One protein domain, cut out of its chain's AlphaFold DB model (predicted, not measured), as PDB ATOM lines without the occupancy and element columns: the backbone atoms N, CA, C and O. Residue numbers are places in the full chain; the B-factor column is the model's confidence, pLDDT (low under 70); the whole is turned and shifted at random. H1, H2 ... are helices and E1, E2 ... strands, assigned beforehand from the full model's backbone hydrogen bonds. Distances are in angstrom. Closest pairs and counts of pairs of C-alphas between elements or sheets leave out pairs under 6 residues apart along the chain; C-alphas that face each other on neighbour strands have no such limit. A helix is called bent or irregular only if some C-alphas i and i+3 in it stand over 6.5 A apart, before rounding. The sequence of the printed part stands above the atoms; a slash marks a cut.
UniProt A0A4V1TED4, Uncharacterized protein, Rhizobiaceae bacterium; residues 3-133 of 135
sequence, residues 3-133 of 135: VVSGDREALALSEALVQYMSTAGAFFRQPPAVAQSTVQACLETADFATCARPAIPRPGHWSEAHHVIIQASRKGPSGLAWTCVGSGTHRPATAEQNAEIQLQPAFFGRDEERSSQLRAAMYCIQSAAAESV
ATOM      1  N   VAL A   3     181.180 181.959 173.548       95.12
ATOM      2  CA  VAL A   3     181.391 181.228 174.805       95.12
ATOM      3  C   VAL A   3     180.022 180.967 175.423       95.12
ATOM      4  O   VAL A   3     179.185 181.866 175.464       95.12
ATOM      5  N   VAL A   4     179.781 179.741 175.879       96.12
ATOM      6  CA  VAL A   4     178.537 179.333 176.536       96.12
ATOM      7  C   VAL A   4     178.837 178.575 177.820       96.12
ATOM      8  O   VAL A   4     179.832 177.863 177.921       96.12
ATOM      9  N   SER A   5     177.978 178.728 178.821       96.06
ATOM     10  CA  SER A   5     178.083 177.986 180.074       96.06
ATOM     11  C   SER A   5     176.742 177.946 180.799       96.06
ATOM     12  O   SER A   5     175.938 178.870 180.676       96.06
ATOM     13  N   GLY A   6     176.525 176.889 181.586       93.62
ATOM     14  CA  GLY A   6     175.480 176.855 182.614       93.62
ATOM     15  C   GLY A   6     175.870 177.618 183.890       93.62
ATOM     16  O   GLY A   6     175.015 177.892 184.726       93.62
ATOM     17  N   ASP A   7     177.146 177.990 184.030       94.31
ATOM     18  CA  ASP A   7     177.706 178.715 185.168       94.31
ATOM     19  C   ASP A   7     178.100 180.141 184.740       94.31
ATOM     20  O   ASP A   7     178.923 180.349 183.844       94.31
ATOM     21  N   ARG A   8     177.508 181.148 185.396       93.44
ATOM     22  CA  ARG A   8     177.751 182.566 185.081       93.44
ATOM     23  C   ARG A   8     179.186 183.001 185.363       93.44
ATOM     24  O   ARG A   8     179.710 183.845 184.641       93.44
ATOM     25  N   GLU A   9     179.812 182.453 186.399       93.50
ATOM     26  CA  GLU A   9     181.195 182.763 186.744       93.50
ATOM     27  C   GLU A   9     182.141 182.142 185.710       93.50
ATOM     28  O   GLU A   9     183.021 182.828 185.189       93.50
ATOM     29  N   ALA A  10     181.908 180.876 185.338       95.56
ATOM     30  CA  ALA A  10     182.672 180.214 184.280       95.56
ATOM     31  C   ALA A  10     182.572 180.967 182.949       95.56
ATOM     32  O   ALA A  10     183.586 181.130 182.267       95.56
ATOM     33  N   LEU A  11     181.370 181.436 182.596       95.56
ATOM     34  CA  LEU A  11     181.132 182.241 181.401       95.56
ATOM     35  C   LEU A  11     181.974 183.517 181.428       95.56
ATOM     36  O   LEU A  11     182.797 183.715 180.538       95.56
ATOM     37  N   ALA A  12     181.826 184.336 182.472       94.81
ATOM     38  CA  ALA A  12     182.511 185.623 182.574       94.81
ATOM     39  C   ALA A  12     184.041 185.475 182.553       94.81
ATOM     40  O   ALA A  12     184.736 186.204 181.842       94.81
ATOM     41  N   LEU A  13     184.580 184.498 183.291       94.88
ATOM     42  CA  LEU A  13     186.019 184.230 183.329       94.88
ATOM     43  C   LEU A  13     186.540 183.731 181.977       94.88
ATOM     44  O   LEU A  13     187.614 184.141 181.534       94.88
ATOM     45  N   SER A  14     185.774 182.877 181.300       96.00
ATOM     46  CA  SER A  14     186.157 182.352 179.989       96.00
ATOM     47  C   SER A  14     186.102 183.430 178.909       96.00
ATOM     48  O   SER A  14     187.016 183.523 178.093       96.00
ATOM     49  N   GLU A  15     185.085 184.292 178.926       94.94
ATOM     50  CA  GLU A  15     184.994 185.448 178.031       94.94
ATOM     51  C   GLU A  15     186.147 186.427 178.243       94.94
ATOM     52  O   GLU A  15     186.728 186.902 177.266       94.94
ATOM     53  N   ALA A  16     186.515 186.694 179.499       93.94
ATOM     54  CA  ALA A  16     187.662 187.530 179.830       93.94
ATOM     55  C   ALA A  16     188.973 186.923 179.308       93.94
ATOM     56  O   ALA A  16     189.785 187.632 178.713       93.94
ATOM     57  N   LEU A  17     189.162 185.609 179.463       94.12
ATOM     58  CA  LEU A  17     190.346 184.913 178.964       94.12
ATOM     59  C   LEU A  17     190.415 184.916 177.428       94.12
ATOM     60  O   LEU A  17     191.464 185.214 176.856       94.12
ATOM     61  N   VAL A  18     189.298 184.649 176.748       93.88
ATOM     62  CA  VAL A  18     189.195 184.753 175.282       93.88
ATOM     63  C   VAL A  18     189.501 186.174 174.816       93.88
ATOM     64  O   VAL A  18     190.243 186.358 173.851       93.88
ATOM     65  N   GLN A  19     188.956 187.182 175.502       92.56
ATOM     66  CA  GLN A  19     189.208 188.580 175.180       92.56
ATOM     67  C   GLN A  19     190.690 188.920 175.333       92.56
ATOM     68  O   GLN A  19     191.271 189.475 174.404       92.56
ATOM     69  N   TYR A  20     191.308 188.537 176.452       91.81
ATOM     70  CA  TYR A  20     192.733 188.731 176.702       91.81
ATOM     71  C   TYR A  20     193.596 188.125 175.584       91.81
ATOM     72  O   TYR A  20     194.422 188.820 174.989       91.81
ATOM     73  N   MET A  21     193.354 186.860 175.226       92.50
ATOM     74  CA  MET A  21     194.100 186.182 174.160       92.50
ATOM     75  C   MET A  21     193.897 186.843 172.792       92.50
ATOM     76  O   MET A  21     194.854 186.996 172.033       92.50
ATOM     77  N   SER A  22     192.676 187.290 172.483       91.12
ATOM     78  CA  SER A  22     192.400 187.992 171.227       91.12
ATOM     79  C   SER A  22     193.112 189.344 171.164       91.12
ATOM     80  O   SER A  22     193.728 189.660 170.149       91.12
ATOM     81  N   THR A  23     193.113 190.114 172.259       90.25
ATOM     82  CA  THR A  23     193.851 191.388 172.331       90.25
ATOM     83  C   THR A  23     195.364 191.211 172.241       90.25
ATOM     84  O   THR A  23     196.050 192.095 171.741       90.25
ATOM     85  N   ALA A  24     195.879 190.056 172.664       88.94
ATOM     86  CA  ALA A  24     197.282 189.679 172.525       88.94
ATOM     87  C   ALA A  24     197.634 189.133 171.123       88.94
ATOM     88  O   ALA A  24     198.777 188.751 170.886       88.94
ATOM     89  N   GLY A  25     196.673 189.083 170.194       86.06
ATOM     90  CA  GLY A  25     196.892 188.659 168.810       86.06
ATOM     91  C   GLY A  25     196.921 187.144 168.593       86.06
ATOM     92  O   GLY A  25     197.326 186.704 167.522       86.06
ATOM     93  N   ALA A  26     196.474 186.335 169.563       85.81
ATOM     94  CA  ALA A  26     196.436 184.877 169.407       85.81
ATOM     95  C   ALA A  26     195.433 184.418 168.331       85.81
ATOM     96  O   ALA A  26     195.630 183.386 167.692       85.81
ATOM     97  N   PHE A  27     194.343 185.170 168.152       84.81
ATOM     98  CA  PHE A  27     193.316 184.931 167.139       84.81
ATOM     99  C   PHE A  27     192.421 186.162 166.945       84.81
ATOM    100  O   PHE A  27     192.251 186.996 167.843       84.81
ATOM    101  N   PHE A  28     191.787 186.242 165.773       81.31
ATOM    102  CA  PHE A  28     190.807 187.279 165.458       81.31
ATOM    103  C   PHE A  28     189.421 186.922 166.000       81.31
ATOM    104  O   PHE A  28     188.913 185.818 165.793       81.31
ATOM    105  N   ARG A  29     188.774 187.881 166.669       80.81
ATOM    106  CA  ARG A  29     187.401 187.733 167.157       80.81
ATOM    107  C   ARG A  29     186.437 188.428 166.201       80.81
ATOM    108  O   ARG A  29     186.460 189.644 166.060       80.81
ATOM    109  N   GLN A  30     185.561 187.645 165.583       80.44
ATOM    110  CA  GLN A  30     184.380 188.153 164.887       80.44
ATOM    111  C   GLN A  30     183.116 187.933 165.728       80.44
ATOM    112  O   GLN A  30     183.097 186.994 166.550       80.44
ATOM    113  N   PRO A  31     182.068 188.761 165.524       80.69
ATOM    114  CA  PRO A  31     180.750 188.518 166.092       80.69
ATOM    115  C   PRO A  31     180.319 187.066 165.857       80.69
ATOM    116  O   PRO A  31     180.594 186.503 164.792       80.69
ATOM    117  N   PRO A  32     179.714 186.407 166.854       81.56
ATOM    118  CA  PRO A  32     179.266 185.038 166.680       81.56
ATOM    119  C   PRO A  32     178.159 184.997 165.621       81.56
ATOM    120  O   PRO A  32     177.190 185.744 165.699       81.56
ATOM    121  N   ALA A  33     178.299 184.102 164.643       80.88
ATOM    122  CA  ALA A  33     177.266 183.856 163.636       80.88
ATOM    123  C   ALA A  33     176.085 183.031 164.186       80.88
ATOM    124  O   ALA A  33     175.075 182.855 163.513       80.88
ATOM    125  N   VAL A  34     176.214 182.533 165.420       85.56
ATOM    126  CA  VAL A  34     175.226 181.710 166.120       85.56
ATOM    127  C   VAL A  34     174.779 182.457 167.366       85.56
ATOM    128  O   VAL A  34     175.614 182.928 168.143       85.56
ATOM    129  N   ALA A  35     173.468 182.557 167.574       88.38
ATOM    130  CA  ALA A  35     172.928 183.111 168.805       88.38
ATOM    131  C   ALA A  35     173.139 182.128 169.965       88.38
ATOM    132  O   ALA A  35     172.984 180.918 169.809       88.38
ATOM    133  N   GLN A  36     173.429 182.647 171.160       87.75
ATOM    134  CA  GLN A  36     173.571 181.817 172.360       87.75
ATOM    135  C   GLN A  36     172.331 180.950 172.618       87.75
ATOM    136  O   GLN A  36     172.457 179.776 172.962       87.75
ATOM    137  N   SER A  37     171.134 181.500 172.395       89.00
ATOM    138  CA  SER A  37     169.867 180.784 172.562       89.00
ATOM    139  C   SER A  37     169.769 179.519 171.706       89.00
ATOM    140  O   SER A  37     169.136 178.557 172.129       89.00
ATOM    141  N   THR A  38     170.427 179.482 170.544       89.88
ATOM    142  CA  THR A  38     170.431 178.328 169.635       89.88
ATOM    143  C   THR A  38     171.158 177.122 170.228       89.88
ATOM    144  O   THR A  38     170.783 175.989 169.953       89.88
ATOM    145  N   VAL A  39     172.181 177.351 171.052       92.19
ATOM    146  CA  VAL A  39     173.023 176.286 171.624       92.19
ATOM    147  C   VAL A  39     172.823 176.099 173.125       92.19
ATOM    148  O   VAL A  39     173.412 175.200 173.717       92.19
ATOM    149  N   GLN A  40     171.962 176.907 173.748       91.12
ATOM    150  CA  GLN A  40     171.679 176.835 175.180       91.12
ATOM    151  C   GLN A  40     171.144 175.454 175.588       91.12
ATOM    152  O   GLN A  40     171.586 174.906 176.592       91.12
ATOM    153  N   ALA A  41     170.254 174.864 174.782       91.31
ATOM    154  CA  ALA A  41     169.703 173.529 175.035       91.31
ATOM    155  C   ALA A  41     170.772 172.420 175.007       91.31
ATOM    156  O   ALA A  41     170.624 171.399 175.670       91.31
ATOM    157  N   CYS A  42     171.883 172.629 174.291       93.56
ATOM    158  CA  CYS A  42     172.984 171.669 174.240       93.56
ATOM    159  C   CYS A  42     173.800 171.611 175.534       93.56
ATOM    160  O   CYS A  42     174.555 170.668 175.730       93.56
ATOM    161  N   LEU A  43     173.673 172.592 176.432       92.94
ATOM    162  CA  LEU A  43     174.387 172.574 177.712       92.94
ATOM    163  C   LEU A  43     173.895 171.465 178.653       92.94
ATOM    164  O   LEU A  43     174.608 171.100 179.583       92.94
ATOM    165  N   GLU A  44     172.692 170.943 178.414       89.56
ATOM    166  CA  GLU A  44     172.083 169.870 179.204       89.56
ATOM    167  C   GLU A  44     172.393 168.476 178.637       89.56
ATOM    168  O   GLU A  44     172.068 167.463 179.258       89.56
ATOM    169  N   THR A  45     173.020 168.394 177.459       89.69
ATOM    170  CA  THR A  45     173.334 167.113 176.823       89.69
ATOM    171  C   THR A  45     174.664 166.560 177.327       89.69
ATOM    172  O   THR A  45     175.617 167.291 177.586       89.69
ATOM    173  N   ALA A  46     174.756 165.230 177.421       86.38
ATOM    174  CA  ALA A  46     176.007 164.557 177.779       86.38
ATOM    175  C   ALA A  46     177.113 164.769 176.727       86.38
ATOM    176  O   ALA A  46     178.294 164.777 177.060       86.38
ATOM    177  N   ASP A  47     176.724 164.949 175.462       88.69
ATOM    178  CA  ASP A  47     177.628 165.262 174.356       88.69
ATOM    179  C   ASP A  47     177.276 166.638 173.773       88.69
ATOM    180  O   ASP A  47     176.482 166.771 172.834       88.69
ATOM    181  N   PHE A  48     177.843 167.680 174.387       90.06
ATOM    182  CA  PHE A  48     177.691 169.061 173.932       90.06
ATOM    183  C   PHE A  48     178.201 169.237 172.497       90.06
ATOM    184  O   PHE A  48     177.556 169.901 171.685       90.06
ATOM    185  N   ALA A  49     179.344 168.626 172.165       88.81
ATOM    186  CA  ALA A  49     179.998 168.807 170.875       88.81
ATOM    187  C   ALA A  49     179.144 168.278 169.722       88.81
ATOM    188  O   ALA A  49     179.005 168.956 168.704       88.81
ATOM    189  N   THR A  50     178.529 167.108 169.891       88.88
ATOM    190  CA  THR A  50     177.604 166.555 168.897       88.88
ATOM    191  C   THR A  50     176.334 167.404 168.769       88.88
ATOM    192  O   THR A  50     175.865 167.622 167.654       88.88
ATOM    193  N   CYS A  51     175.802 167.936 169.876       91.38
ATOM    194  CA  CYS A  51     174.590 168.763 169.854       91.38
ATOM    195  C   CYS A  51     174.806 170.149 169.221       91.38
ATOM    196  O   CYS A  51     173.982 170.595 168.427       91.38
ATOM    197  N   ALA A  52     175.897 170.841 169.563       91.62
ATOM    198  CA  ALA A  52     176.115 172.234 169.165       91.62
ATOM    199  C   ALA A  52     176.655 172.383 167.735       91.62
ATOM    200  O   ALA A  52     176.401 173.392 167.078       91.62
ATOM    201  N   ARG A  53     177.385 171.382 167.231       89.94
ATOM    202  CA  ARG A  53     178.073 171.414 165.928       89.94
ATOM    203  C   ARG A  53     177.170 171.754 164.732       89.94
ATOM    204  O   ARG A  53     177.590 172.585 163.931       89.94
ATOM    205  N   PRO A  54     175.937 171.221 164.600       89.31
ATOM    206  CA  PRO A  54     175.030 171.598 163.513       89.31
ATOM    207  C   PRO A  54     174.638 173.081 163.498       89.31
ATOM    208  O   PRO A  54     174.265 173.593 162.447       89.31
ATOM    209  N   ALA A  55     174.711 173.773 164.640       90.12
ATOM    210  CA  ALA A  55     174.408 175.198 164.714       90.12
ATOM    211  C   ALA A  55     175.556 176.072 164.188       90.12
ATOM    212  O   ALA A  55     175.336 177.247 163.911       90.12
ATOM    213  N   ILE A  56     176.772 175.527 164.059       89.88
ATOM    214  CA  ILE A  56     177.960 176.279 163.655       89.88
ATOM    215  C   ILE A  56     178.001 176.369 162.124       89.88
ATOM    216  O   ILE A  56     178.143 175.337 161.460       89.88
ATOM    217  N   PRO A  57     177.911 177.576 161.537       86.62
ATOM    218  CA  PRO A  57     177.961 177.720 160.092       86.62
ATOM    219  C   PRO A  57     179.329 177.287 159.571       86.62
ATOM    220  O   PRO A  57     180.371 177.628 160.138       86.62
ATOM    221  N   ARG A  58     179.308 176.517 158.482       81.81
ATOM    222  CA  ARG A  58     180.524 176.151 157.762       81.81
ATOM    223  C   ARG A  58     180.993 177.339 156.930       81.81
ATOM    224  O   ARG A  58     180.144 177.988 156.319       81.81
ATOM    225  N   PRO A  59     182.307 177.594 156.871       75.19
ATOM    226  CA  PRO A  59     182.839 178.584 155.949       75.19
ATOM    227  C   PRO A  59     182.522 178.154 154.510       75.19
ATOM    228  O   PRO A  59     182.753 177.002 154.135       75.19
ATOM    229  N   GLY A  60     181.981 179.067 153.706       72.31
ATOM    230  CA  GLY A  60     181.769 178.856 152.271       72.31
ATOM    231  C   GLY A  60     183.072 178.940 151.468       72.31
ATOM    232  O   GLY A  60     183.178 178.368 150.383       72.31
ATOM    233  N   HIS A  61     184.081 179.617 152.024       72.38
ATOM    234  CA  HIS A  61     185.380 179.856 151.402       72.38
ATOM    235  C   HIS A  61     186.526 179.768 152.419       72.38
ATOM    236  O   HIS A  61     186.350 180.056 153.598       72.38
ATOM    237  N   TRP A  62     187.735 179.436 151.951       68.38
ATOM    238  CA  TRP A  62     188.939 179.319 152.794       68.38
ATOM    239  C   TRP A  62     189.368 180.637 153.463       68.38
ATOM    240  O   TRP A  62     190.151 180.621 154.405       68.38
ATOM    241  N   SER A  63     188.882 181.778 152.965       69.50
ATOM    242  CA  SER A  63     189.139 183.109 153.517       69.50
ATOM    243  C   SER A  63     188.124 183.540 154.583       69.50
ATOM    244  O   SER A  63     188.316 184.581 155.213       69.50
ATOM    245  N   GLU A  64     187.041 182.784 154.782       74.88
ATOM    246  CA  GLU A  64     186.052 183.068 155.821       74.88
ATOM    247  C   GLU A  64     186.554 182.621 157.195       74.88
ATOM    248  O   GLU A  64     187.258 181.621 157.338       74.88
ATOM    249  N   ALA A  65     186.184 183.371 158.234       74.00
ATOM    250  CA  ALA A  65     186.594 183.044 159.588       74.00
ATOM    251  C   ALA A  65     185.931 181.745 160.062       74.00
ATOM    252  O   ALA A  65     184.715 181.580 159.993       74.00
ATOM    253  N   HIS A  66     186.729 180.851 160.636       84.00
ATOM    254  CA  HIS A  66     186.211 179.636 161.247       84.00
ATOM    255  C   HIS A  66     185.496 179.963 162.562       84.00
ATOM    256  O   HIS A  66     186.053 180.578 163.478       84.00
ATOM    257  N   HIS A  67     184.231 179.563 162.653       87.94
ATOM    258  CA  HIS A  67     183.418 179.800 163.834       87.94
ATOM    259  C   HIS A  67     183.660 178.706 164.876       87.94
ATOM    260  O   HIS A  67     183.534 177.519 164.593       87.94
ATOM    261  N   VAL A  68     183.971 179.134 166.099       91.19
ATOM    262  CA  VAL A  68     184.188 178.253 167.252       91.19
ATOM    263  C   VAL A  68     183.176 178.579 168.343       91.19
ATOM    264  O   VAL A  68     182.942 179.762 168.648       91.19
ATOM    265  N   ILE A  69     182.613 177.529 168.938       93.75
ATOM    266  CA  ILE A  69     181.839 177.581 170.177       93.75
ATOM    267  C   ILE A  69     182.663 176.942 171.296       93.75
ATOM    268  O   ILE A  69     183.208 175.857 171.118       93.75
ATOM    269  N   ILE A  70     182.746 177.614 172.442       95.31
ATOM    270  CA  ILE A  70     183.419 177.125 173.648       95.31
ATOM    271  C   ILE A  70     182.361 176.884 174.719       95.31
ATOM    272  O   ILE A  70     181.727 177.837 175.169       95.31
ATOM    273  N   GLN A  71     182.191 175.638 175.152       96.44
ATOM    274  CA  GLN A  71     181.446 175.329 176.369       96.44
ATOM    275  C   GLN A  71     182.392 175.367 177.559       96.44
ATOM    276  O   GLN A  71     183.351 174.608 177.626       96.44
ATOM    277  N   ALA A  72     182.121 176.273 178.492       96.88
ATOM    278  CA  ALA A  72     182.906 176.449 179.698       96.88
ATOM    279  C   ALA A  72     182.193 175.848 180.910       96.88
ATOM    280  O   ALA A  72     180.975 175.960 181.057       96.88
ATOM    281  N   SER A  73     182.961 175.268 181.820       95.69
ATOM    282  CA  SER A  73     182.500 174.861 183.148       95.69
ATOM    283  C   SER A  73     183.596 175.086 184.186       95.69
ATOM    284  O   SER A  73     184.775 175.229 183.850       95.69
ATOM    285  N   ARG A  74     183.217 175.154 185.463       94.81
ATOM    286  CA  ARG A  74     184.173 175.268 186.569       94.81
ATOM    287  C   ARG A  74     184.840 173.926 186.842       94.81
ATOM    288  O   ARG A  74     184.179 172.896 186.931       94.81
ATOM    289  N   LYS A  75     186.143 173.972 187.097       92.25
ATOM    290  CA  LYS A  75     186.933 172.863 187.633       92.25
ATOM    291  C   LYS A  75     187.605 173.303 188.935       92.25
ATOM    292  O   LYS A  75     188.791 173.620 188.975       92.25
ATOM    293  N   GLY A  76     186.828 173.350 190.016       88.62
ATOM    294  CA  GLY A  76     187.289 173.856 191.313       88.62
ATOM    295  C   GLY A  76     187.331 175.394 191.395       88.62
ATOM    296  O   GLY A  76     186.698 176.062 190.579       88.62
ATOM    297  N   PRO A  77     188.043 175.975 192.384       84.38
ATOM    298  CA  PRO A  77     187.975 177.413 192.690       84.38
ATOM    299  C   PRO A  77     188.583 178.329 191.618       84.38
ATOM    300  O   PRO A  77     188.117 179.447 191.405       84.38
ATOM    301  N   SER A  78     189.635 177.861 190.949       86.88
ATOM    302  CA  SER A  78     190.397 178.627 189.955       86.88
ATOM    303  C   SER A  78     190.520 177.913 188.615       86.88
ATOM    304  O   SER A  78     191.245 178.390 187.749       86.88
ATOM    305  N   GLY A  79     189.878 176.759 188.447       94.12
ATOM    306  CA  GLY A  79     189.960 175.987 187.217       94.12
ATOM    307  C   GLY A  79     188.766 176.235 186.307       94.12
ATOM    308  O   GLY A  79     187.626 176.338 186.765       94.12
ATOM    309  N   LEU A  80     189.029 176.268 185.008       96.19
ATOM    310  CA  LEU A  80     188.044 176.172 183.945       96.19
ATOM    311  C   LEU A  80     188.280 174.874 183.178       96.19
ATOM    312  O   LEU A  80     189.423 174.475 182.957       96.19
ATOM    313  N   ALA A  81     187.199 174.239 182.757       95.81
ATOM    314  CA  ALA A  81     187.214 173.214 181.730       95.81
ATOM    315  C   ALA A  81     186.489 173.764 180.503       95.81
ATOM    316  O   ALA A  81     185.374 174.281 180.619       95.81
ATOM    317  N   TRP A  82     187.141 173.688 179.350       96.44
ATOM    318  CA  TRP A  82     186.610 174.119 178.065       96.44
ATOM    319  C   TRP A  82     186.433 172.926 177.144       96.44
ATOM    320  O   TRP A  82     187.351 172.121 177.029       96.44
ATOM    321  N   THR A  83     185.308 172.899 176.436       94.25
ATOM    322  CA  THR A  83     185.086 172.072 175.248       94.25
ATOM    323  C   THR A  83     184.960 173.003 174.045       94.25
ATOM    324  O   THR A  83     184.005 173.781 173.967       94.25
ATOM    325  N   CYS A  84     185.906 172.955 173.111       93.19
ATOM    326  CA  CYS A  84     185.904 173.769 171.897       93.19
ATOM    327  C   CYS A  84     185.368 172.964 170.710       93.19
ATOM    328  O   CYS A  84     185.783 171.833 170.471       93.19
ATOM    329  N   VAL A  85     184.446 173.560 169.955       91.50
ATOM    330  CA  VAL A  85     183.733 172.894 168.859       91.50
ATOM    331  C   VAL A  85     183.743 173.788 167.626       91.50
ATOM    332  O   VAL A  85     183.404 174.972 167.721       91.50
ATOM    333  N   GLY A  86     184.128 173.220 166.484       90.19
ATOM    334  CA  GLY A  86     184.069 173.861 165.173       90.19
ATOM    335  C   GLY A  86     182.983 173.278 164.275       90.19
ATOM    336  O   GLY A  86     182.213 172.399 164.663       90.19
ATOM    337  N   SER A  87     182.914 173.782 163.042       84.50
ATOM    338  CA  SER A  87     181.880 173.403 162.065       84.50
ATOM    339  C   SER A  87     182.194 172.123 161.277       84.50
ATOM    340  O   SER A  87     181.387 171.703 160.442       84.50
ATOM    341  N   GLY A  88     183.392 171.558 161.454       76.56
ATOM    342  CA  GLY A  88     183.850 170.395 160.698       76.56
ATOM    343  C   GLY A  88     183.052 169.134 160.997       76.56
ATOM    344  O   GLY A  88     182.347 169.043 161.998       76.56
ATOM    345  N   THR A  89     183.159 168.128 160.136       66.50
ATOM    346  CA  THR A  89     182.605 166.781 160.388       66.50
ATOM    347  C   THR A  89     183.654 165.787 160.842       66.50
ATOM    348  O   THR A  89     183.308 164.709 161.323       66.50
ATOM    349  N   HIS A  90     184.933 166.134 160.711       65.38
ATOM    350  CA  HIS A  90     185.985 165.376 161.354       65.38
ATOM    351  C   HIS A  90     185.922 165.591 162.856       65.38
ATOM    352  O   HIS A  90     185.818 166.715 163.342       65.38
ATOM    353  N   ARG A  91     185.947 164.471 163.576       56.25
ATOM    354  CA  ARG A  91     186.081 164.437 165.023       56.25
ATOM    355  C   ARG A  91     187.581 164.526 165.310       56.25
ATOM    356  O   ARG A  91     188.255 163.511 165.122       56.25
ATOM    357  N   PRO A  92     188.137 165.689 165.688       59.62
ATOM    358  CA  PRO A  92     189.503 165.724 166.189       59.62
ATOM    359  C   PRO A  92     189.600 164.842 167.435       59.62
ATOM    360  O   PRO A  92     188.584 164.452 168.029       59.62
ATOM    361  N   ALA A  93     190.823 164.487 167.821       61.69
ATOM    362  CA  ALA A  93     191.017 163.729 169.043       61.69
ATOM    363  C   ALA A  93     190.359 164.498 170.199       61.69
ATOM    364  O   ALA A  93     190.575 165.695 170.360       61.69
ATOM    365  N   THR A  94     189.546 163.828 171.017       60.97
ATOM    366  CA  THR A  94     188.834 164.470 172.137       60.97
ATOM    367  C   THR A  94     189.781 165.205 173.088       60.97
ATOM    368  O   THR A  94     189.389 166.195 173.695       60.97
ATOM    369  N   ALA A  95     191.036 164.761 173.195       62.31
ATOM    370  CA  ALA A  95     192.081 165.439 173.958       62.31
ATOM    371  C   ALA A  95     192.429 166.842 173.422       62.31
ATOM    372  O   ALA A  95     192.867 167.688 174.188       62.31
ATOM    373  N   GLU A  96     192.223 167.102 172.132       72.81
ATOM    374  CA  GLU A  96     192.517 168.389 171.489       72.81
ATOM    375  C   GLU A  96     191.329 169.357 171.550       72.81
ATOM    376  O   GLU A  96     191.516 170.566 171.442       72.81
ATOM    377  N   GLN A  97     190.113 168.843 171.764       82.69
ATOM    378  CA  GLN A  97     188.896 169.648 171.929       82.69
ATOM    379  C   GLN A  97     188.680 170.121 173.360       82.69
ATOM    380  O   GLN A  97     187.842 170.987 173.591       82.69
ATOM    381  N   ASN A  98     189.383 169.524 174.322       91.62
ATOM    382  CA  ASN A  98     189.200 169.817 175.730       91.62
ATOM    383  C   ASN A  98     190.433 170.520 176.289       91.62
ATOM    384  O   ASN A  98     191.557 170.061 176.099       91.62
ATOM    385  N   ALA A  99     190.220 171.609 177.021       94.12
ATOM    386  CA  ALA A  99     191.276 172.275 177.770       94.12
ATOM    387  C   ALA A  99     190.911 172.380 179.243       94.12
ATOM    388  O   ALA A  99     189.791 172.735 179.605       94.12
ATOM    389  N   GLU A 100     191.898 172.128 180.093       94.81
ATOM    390  CA  GLU A 100     191.823 172.422 181.515       94.81
ATOM    391  C   GLU A 100     192.756 173.580 181.819       94.81
ATOM    392  O   GLU A 100     193.956 173.510 181.559       94.81
ATOM    393  N   ILE A 101     192.187 174.656 182.350       95.25
ATOM    394  CA  ILE A 101     192.878 175.926 182.510       95.25
ATOM    395  C   ILE A 101     192.820 176.312 183.974       95.25
ATOM    396  O   ILE A 101     191.752 176.540 184.531       95.25
ATOM    397  N   GLN A 102     193.977 176.426 184.600       95.00
ATOM    398  CA  GLN A 102     194.119 176.974 185.936       95.00
ATOM    399  C   GLN A 102     194.358 178.482 185.817       95.00
ATOM    400  O   GLN A 102     195.413 178.932 185.377       95.00
ATOM    401  N   LEU A 103     193.366 179.280 186.210       90.94
ATOM    402  CA  LEU A 103     193.368 180.735 186.049       90.94
ATOM    403  C   LEU A 103     194.473 181.420 186.849       90.94
ATOM    404  O   LEU A 103     195.081 182.370 186.363       90.94
ATOM    405  N   GLN A 104     194.762 180.934 188.060       91.81
ATOM    406  CA  GLN A 104     195.826 181.513 188.878       91.81
ATOM    407  C   GLN A 104     197.179 181.433 188.148       91.81
ATOM    408  O   GLN A 104     197.758 182.495 187.914       91.81
ATOM    409  N   PRO A 105     197.659 180.259 187.689       88.25
ATOM    410  CA  PRO A 105     198.902 180.208 186.930       88.25
ATOM    411  C   PRO A 105     198.784 180.857 185.543       88.25
ATOM    412  O   PRO A 105     199.763 181.426 185.070       88.25
ATOM    413  N   ALA A 106     197.600 180.864 184.916       86.12
ATOM    414  CA  ALA A 106     197.378 181.521 183.622       86.12
ATOM    415  C   ALA A 106     197.549 183.052 183.653       86.12
ATOM    416  O   ALA A 106     197.843 183.642 182.616       86.12
ATOM    417  N   PHE A 107     197.387 183.694 184.814       86.06
ATOM    418  CA  PHE A 107     197.554 185.147 184.957       86.06
ATOM    419  C   PHE A 107     198.735 185.534 185.850       86.06
ATOM    420  O   PHE A 107     199.494 186.439 185.513       86.06
ATOM    421  N   PHE A 108     198.939 184.821 186.955       88.94
ATOM    422  CA  PHE A 108     199.892 185.173 188.012       88.94
ATOM    423  C   PHE A 108     201.000 184.131 188.209       88.94
ATOM    424  O   PHE A 108     201.844 184.298 189.088       88.94
ATOM    425  N   GLY A 109     201.004 183.056 187.417       88.06
ATOM    426  CA  GLY A 109     202.045 182.031 187.457       88.06
ATOM    427  C   GLY A 109     203.373 182.511 186.880       88.06
ATOM    428  O   GLY A 109     203.468 183.595 186.290       88.06
ATOM    429  N   ARG A 110     204.399 181.665 187.022       94.19
ATOM    430  CA  ARG A 110     205.691 181.858 186.346       94.19
ATOM    431  C   ARG A 110     205.493 181.797 184.832       94.19
ATOM    432  O   ARG A 110     204.539 181.184 184.364       94.19
ATOM    433  N   ASP A 111     206.396 182.389 184.055       90.81
ATOM    434  CA  ASP A 111     206.210 182.520 182.601       90.81
ATOM    435  C   ASP A 111     205.979 181.179 181.885       90.81
ATOM    436  O   ASP A 111     205.170 181.108 180.957       90.81
ATOM    437  N   GLU A 112     206.626 180.105 182.342       91.94
ATOM    438  CA  GLU A 112     206.432 178.753 181.808       91.94
ATOM    439  C   GLU A 112     205.025 178.206 182.100       91.94
ATOM    440  O   GLU A 112     204.337 177.740 181.190       91.94
ATOM    441  N   GLU A 113     204.563 178.326 183.347       90.31
ATOM    442  CA  GLU A 113     203.224 177.903 183.773       90.31
ATOM    443  C   GLU A 113     202.151 178.723 183.059       90.31
ATOM    444  O   GLU A 113     201.215 178.163 182.491       90.31
ATOM    445  N   ARG A 114     202.335 180.046 183.005       91.44
ATOM    446  CA  ARG A 114     201.458 180.973 182.289       91.44
ATOM    447  C   ARG A 114     201.333 180.575 180.825       91.44
ATOM    448  O   ARG A 114     200.227 180.401 180.315       91.44
ATOM    449  N   SER A 115     202.470 180.383 180.160       89.75
ATOM    450  CA  SER A 115     202.518 179.989 178.752       89.75
ATOM    451  C   SER A 115     201.851 178.640 178.521       89.75
ATOM    452  O   SER A 115     201.141 178.482 177.534       89.75
ATOM    453  N   SER A 116     202.058 177.672 179.415       91.75
ATOM    454  CA  SER A 116     201.441 176.348 179.327       91.75
ATOM    455  C   SER A 116     199.912 176.431 179.394       91.75
ATOM    456  O   SER A 116     199.233 175.903 178.513       91.75
ATOM    457  N   GLN A 117     199.368 177.170 180.367       92.38
ATOM    458  CA  GLN A 117     197.919 177.327 180.534       92.38
ATOM    459  C   GLN A 117     197.272 178.062 179.354       92.38
ATOM    460  O   GLN A 117     196.242 177.631 178.835       92.38
ATOM    461  N   LEU A 118     197.897 179.145 178.884       92.06
ATOM    462  CA  LEU A 118     197.405 179.878 177.717       92.06
ATOM    463  C   LEU A 118     197.497 179.033 176.442       92.06
ATOM    464  O   LEU A 118     196.578 179.062 175.627       92.06
ATOM    465  N   ARG A 119     198.564 178.239 176.267       92.00
ATOM    466  CA  ARG A 119     198.681 177.316 175.128       92.00
ATOM    467  C   ARG A 119     197.587 176.261 175.132       92.00
ATOM    468  O   ARG A 119     197.037 176.010 174.071       92.00
ATOM    469  N   ALA A 120     197.230 175.693 176.283       91.19
ATOM    470  CA  ALA A 120     196.124 174.738 176.363       91.19
ATOM    471  C   ALA A 120     194.807 175.356 175.852       91.19
ATOM    472  O   ALA A 120     194.134 174.776 175.000       91.19
ATOM    473  N   ALA A 121     194.493 176.576 176.297       93.50
ATOM    474  CA  ALA A 121     193.323 177.322 175.836       93.50
ATOM    475  C   ALA A 121     193.373 177.624 174.324       93.50
ATOM    476  O   ALA A 121     192.389 177.427 173.610       93.50
ATOM    477  N   MET A 122     194.531 178.068 173.819       92.69
ATOM    478  CA  MET A 122     194.730 178.353 172.394       92.69
ATOM    479  C   MET A 122     194.625 177.095 171.529       92.69
ATOM    480  O   MET A 122     193.991 177.150 170.479       92.69
ATOM    481  N   TYR A 123     195.192 175.966 171.959       91.25
ATOM    482  CA  TYR A 123     195.128 174.711 171.211       91.25
ATOM    483  C   TYR A 123     193.701 174.187 171.086       91.25
ATOM    484  O   TYR A 123     193.319 173.778 169.996       91.25
ATOM    485  N   CYS A 124     192.893 174.293 172.143       92.56
ATOM    486  CA  CYS A 124     191.465 173.965 172.097       92.56
ATOM    487  C   CYS A 124     190.743 174.759 170.996       92.56
ATOM    488  O   CYS A 124     190.056 174.201 170.140       92.56
ATOM    489  N   ILE A 125     190.966 176.076 170.959       91.75
ATOM    490  CA  ILE A 125     190.376 176.969 169.953       91.75
ATOM    491  C   ILE A 125     190.877 176.644 168.542       91.75
ATOM    492  O   ILE A 125     190.083 176.592 167.604       91.75
ATOM    493  N   GLN A 126     192.187 176.453 168.378       89.12
ATOM    494  CA  GLN A 126     192.806 176.202 167.077       89.12
ATOM    495  C   GLN A 126     192.417 174.836 166.514       89.12
ATOM    496  O   GLN A 126     192.135 174.747 165.325       89.12
ATOM    497  N   SER A 127     192.348 173.800 167.357       88.38
ATOM    498  CA  SER A 127     191.880 172.472 166.958       88.38
ATOM    499  C   SER A 127     190.435 172.541 166.468       88.38
ATOM    500  O   SER A 127     190.152 172.118 165.349       88.38
ATOM    501  N   ALA A 128     189.549 173.203 167.224       89.50
ATOM    502  CA  ALA A 128     188.169 173.435 166.804       89.50
ATOM    503  C   ALA A 128     188.080 174.206 165.474       89.50
ATOM    504  O   ALA A 128     187.314 173.835 164.591       89.50
ATOM    505  N   ALA A 129     188.884 175.255 165.294       86.69
ATOM    506  CA  ALA A 129     188.922 176.003 164.039       86.69
ATOM    507  C   ALA A 129     189.435 175.152 162.860       86.69
ATOM    508  O   ALA A 129     188.917 175.269 161.752       86.69
ATOM    509  N   ALA A 130     190.416 174.277 163.093       82.88
ATOM    510  CA  ALA A 130     190.980 173.398 162.071       82.88
ATOM    511  C   ALA A 130     189.984 172.332 161.585       82.88
ATOM    512  O   ALA A 130     190.066 171.913 160.430       82.88
ATOM    513  N   GLU A 131     188.997 171.946 162.406       77.88
ATOM    514  CA  GLU A 131     187.910 171.059 161.968       77.88
ATOM    515  C   GLU A 131     187.211 171.597 160.714       77.88
ATOM    516  O   GLU A 131     186.819 170.834 159.835       77.88
ATOM    517  N   SER A 132     187.066 172.919 160.623       69.94
ATOM    518  CA  SER A 132     186.388 173.601 159.523       69.94
ATOM    519  C   SER A 132     187.176 173.603 158.205       69.94
ATOM    520  O   SER A 132     186.634 174.060 157.200       69.94
ATOM    521  N   VAL A 133     188.428 173.128 158.201       66.25
ATOM    522  CA  VAL A 133     189.333 173.099 157.033       66.25
ATOM    523  C   VAL A 133     189.567 171.672 156.520       66.25
ATOM    524  O   VAL A 133     189.989 171.490 155.380       66.25
TER     525      VAL A 133
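AT A GLANCE: This is residues 3 to 133 of the 135 residues of an uncharacterized protein of Rhizobiaceae bacterium (UniProt A0A4V1TED4). A small three-stranded sheet, E1, E2 and E3, has two helices over one face, the long H6 running along its strands and H1 nearly at right angles to H6. On the opposite face H3, one half of the small helical hairpin of H2 and H3, packs near the last residue of E2. The printed part has 131 residues, with six named helices and three named strands in the order H1 H2 H3 E1 E2 H4 E3 H5 H6; the sheet runs E1 E2 E3, antiparallel, and the class is mixed, helices and strands. It is compact, with a radius of gyration of the C-alphas of 14.0 A and spans of 41 by 32 by 27 A.

IN THESE COORDINATES: H1 is residues 8 to 23, 22.4 A long, from C-alpha 8 at (177.751, 182.566, 185.081). H2, residues 36 to 44, is irregular, with C-alphas 38 and 41 7.3 A apart; H3, residues 48 to 55, is only just irregular, with C-alphas 51 and 54 7.0 A apart. E1 is residues 69 to 74, 16.7 A; E2 is residues 79 to 85, 19.6 A. H4 is residues 94 to 97, E3 residues 98 to 102, 13.4 A, and H5 residues 103 to 108. H6, residues 111 to 131, is 29.9 A long, has a kink of 25 degrees near residue 121, and ends at C-alpha 131 (187.910, 171.059, 161.968).

HOW THE PARTS SIT: E1 and E2 form a hairpin, with N 71 and O 83 2.9 A apart; in E2 and E3, N 82 and O 99 are 2.8 A apart. Residues 3 to 4 pair, parallel, with residues 70 to 71 of E1. The domain has three layers, helices on both faces of the sheet. H1 lies over E1 and E2 at a height of 9.7 A, slantwise, with the C-alphas of Ala 10 and Ser 73 closest, 5.5 A. H6, on the same face, lies over E2 and E3 at 8.9 A, along the strands; its closest C-alphas to E2 are Ala 128 and Val 85, 4.9 A. H1 and H6 are close but not clearly touching, about perpendicular at 88 degrees, with Met 21 and Leu 118 closest by C-alpha, 8.0 A. H3 lies over E2 on the opposite face, at 8.4 A on a local plane of just 6 C-alphas. H2 and H3 touch, with Cys 42 and Phe 48 closest by C-alpha, 5.4 A. H2, H4 and H5 only graze the sheet, H5 only just with 5 pairs of C-alphas within 10 A. H6 touches H4 with residues 123 to 128 alone and H5 with residues 113 to 118 alone; the closest C-alphas are Gln 97 and Cys 124, 5.0 A, and Ala 106 and Arg 114, 4.3 A. Every O i to N i+4 pair is within hydrogen-bond range in H1, H5 and H6; H3 has 2 of 4, H2 has 1 of 5 beside 4 of 6 O i to N i+3 pairs, and H4 is too short.

THE WHOLE: The two farthest C-alphas, Gly 60 and Arg 110, are 41.7 A apart. The printed part has no cut; the links H1 to H2 and H3 to E1 are long. Mean pLDDT of the printed part is 87.4, and residues 62 to 63, 89 to 95 and 132 to 133 are under 70.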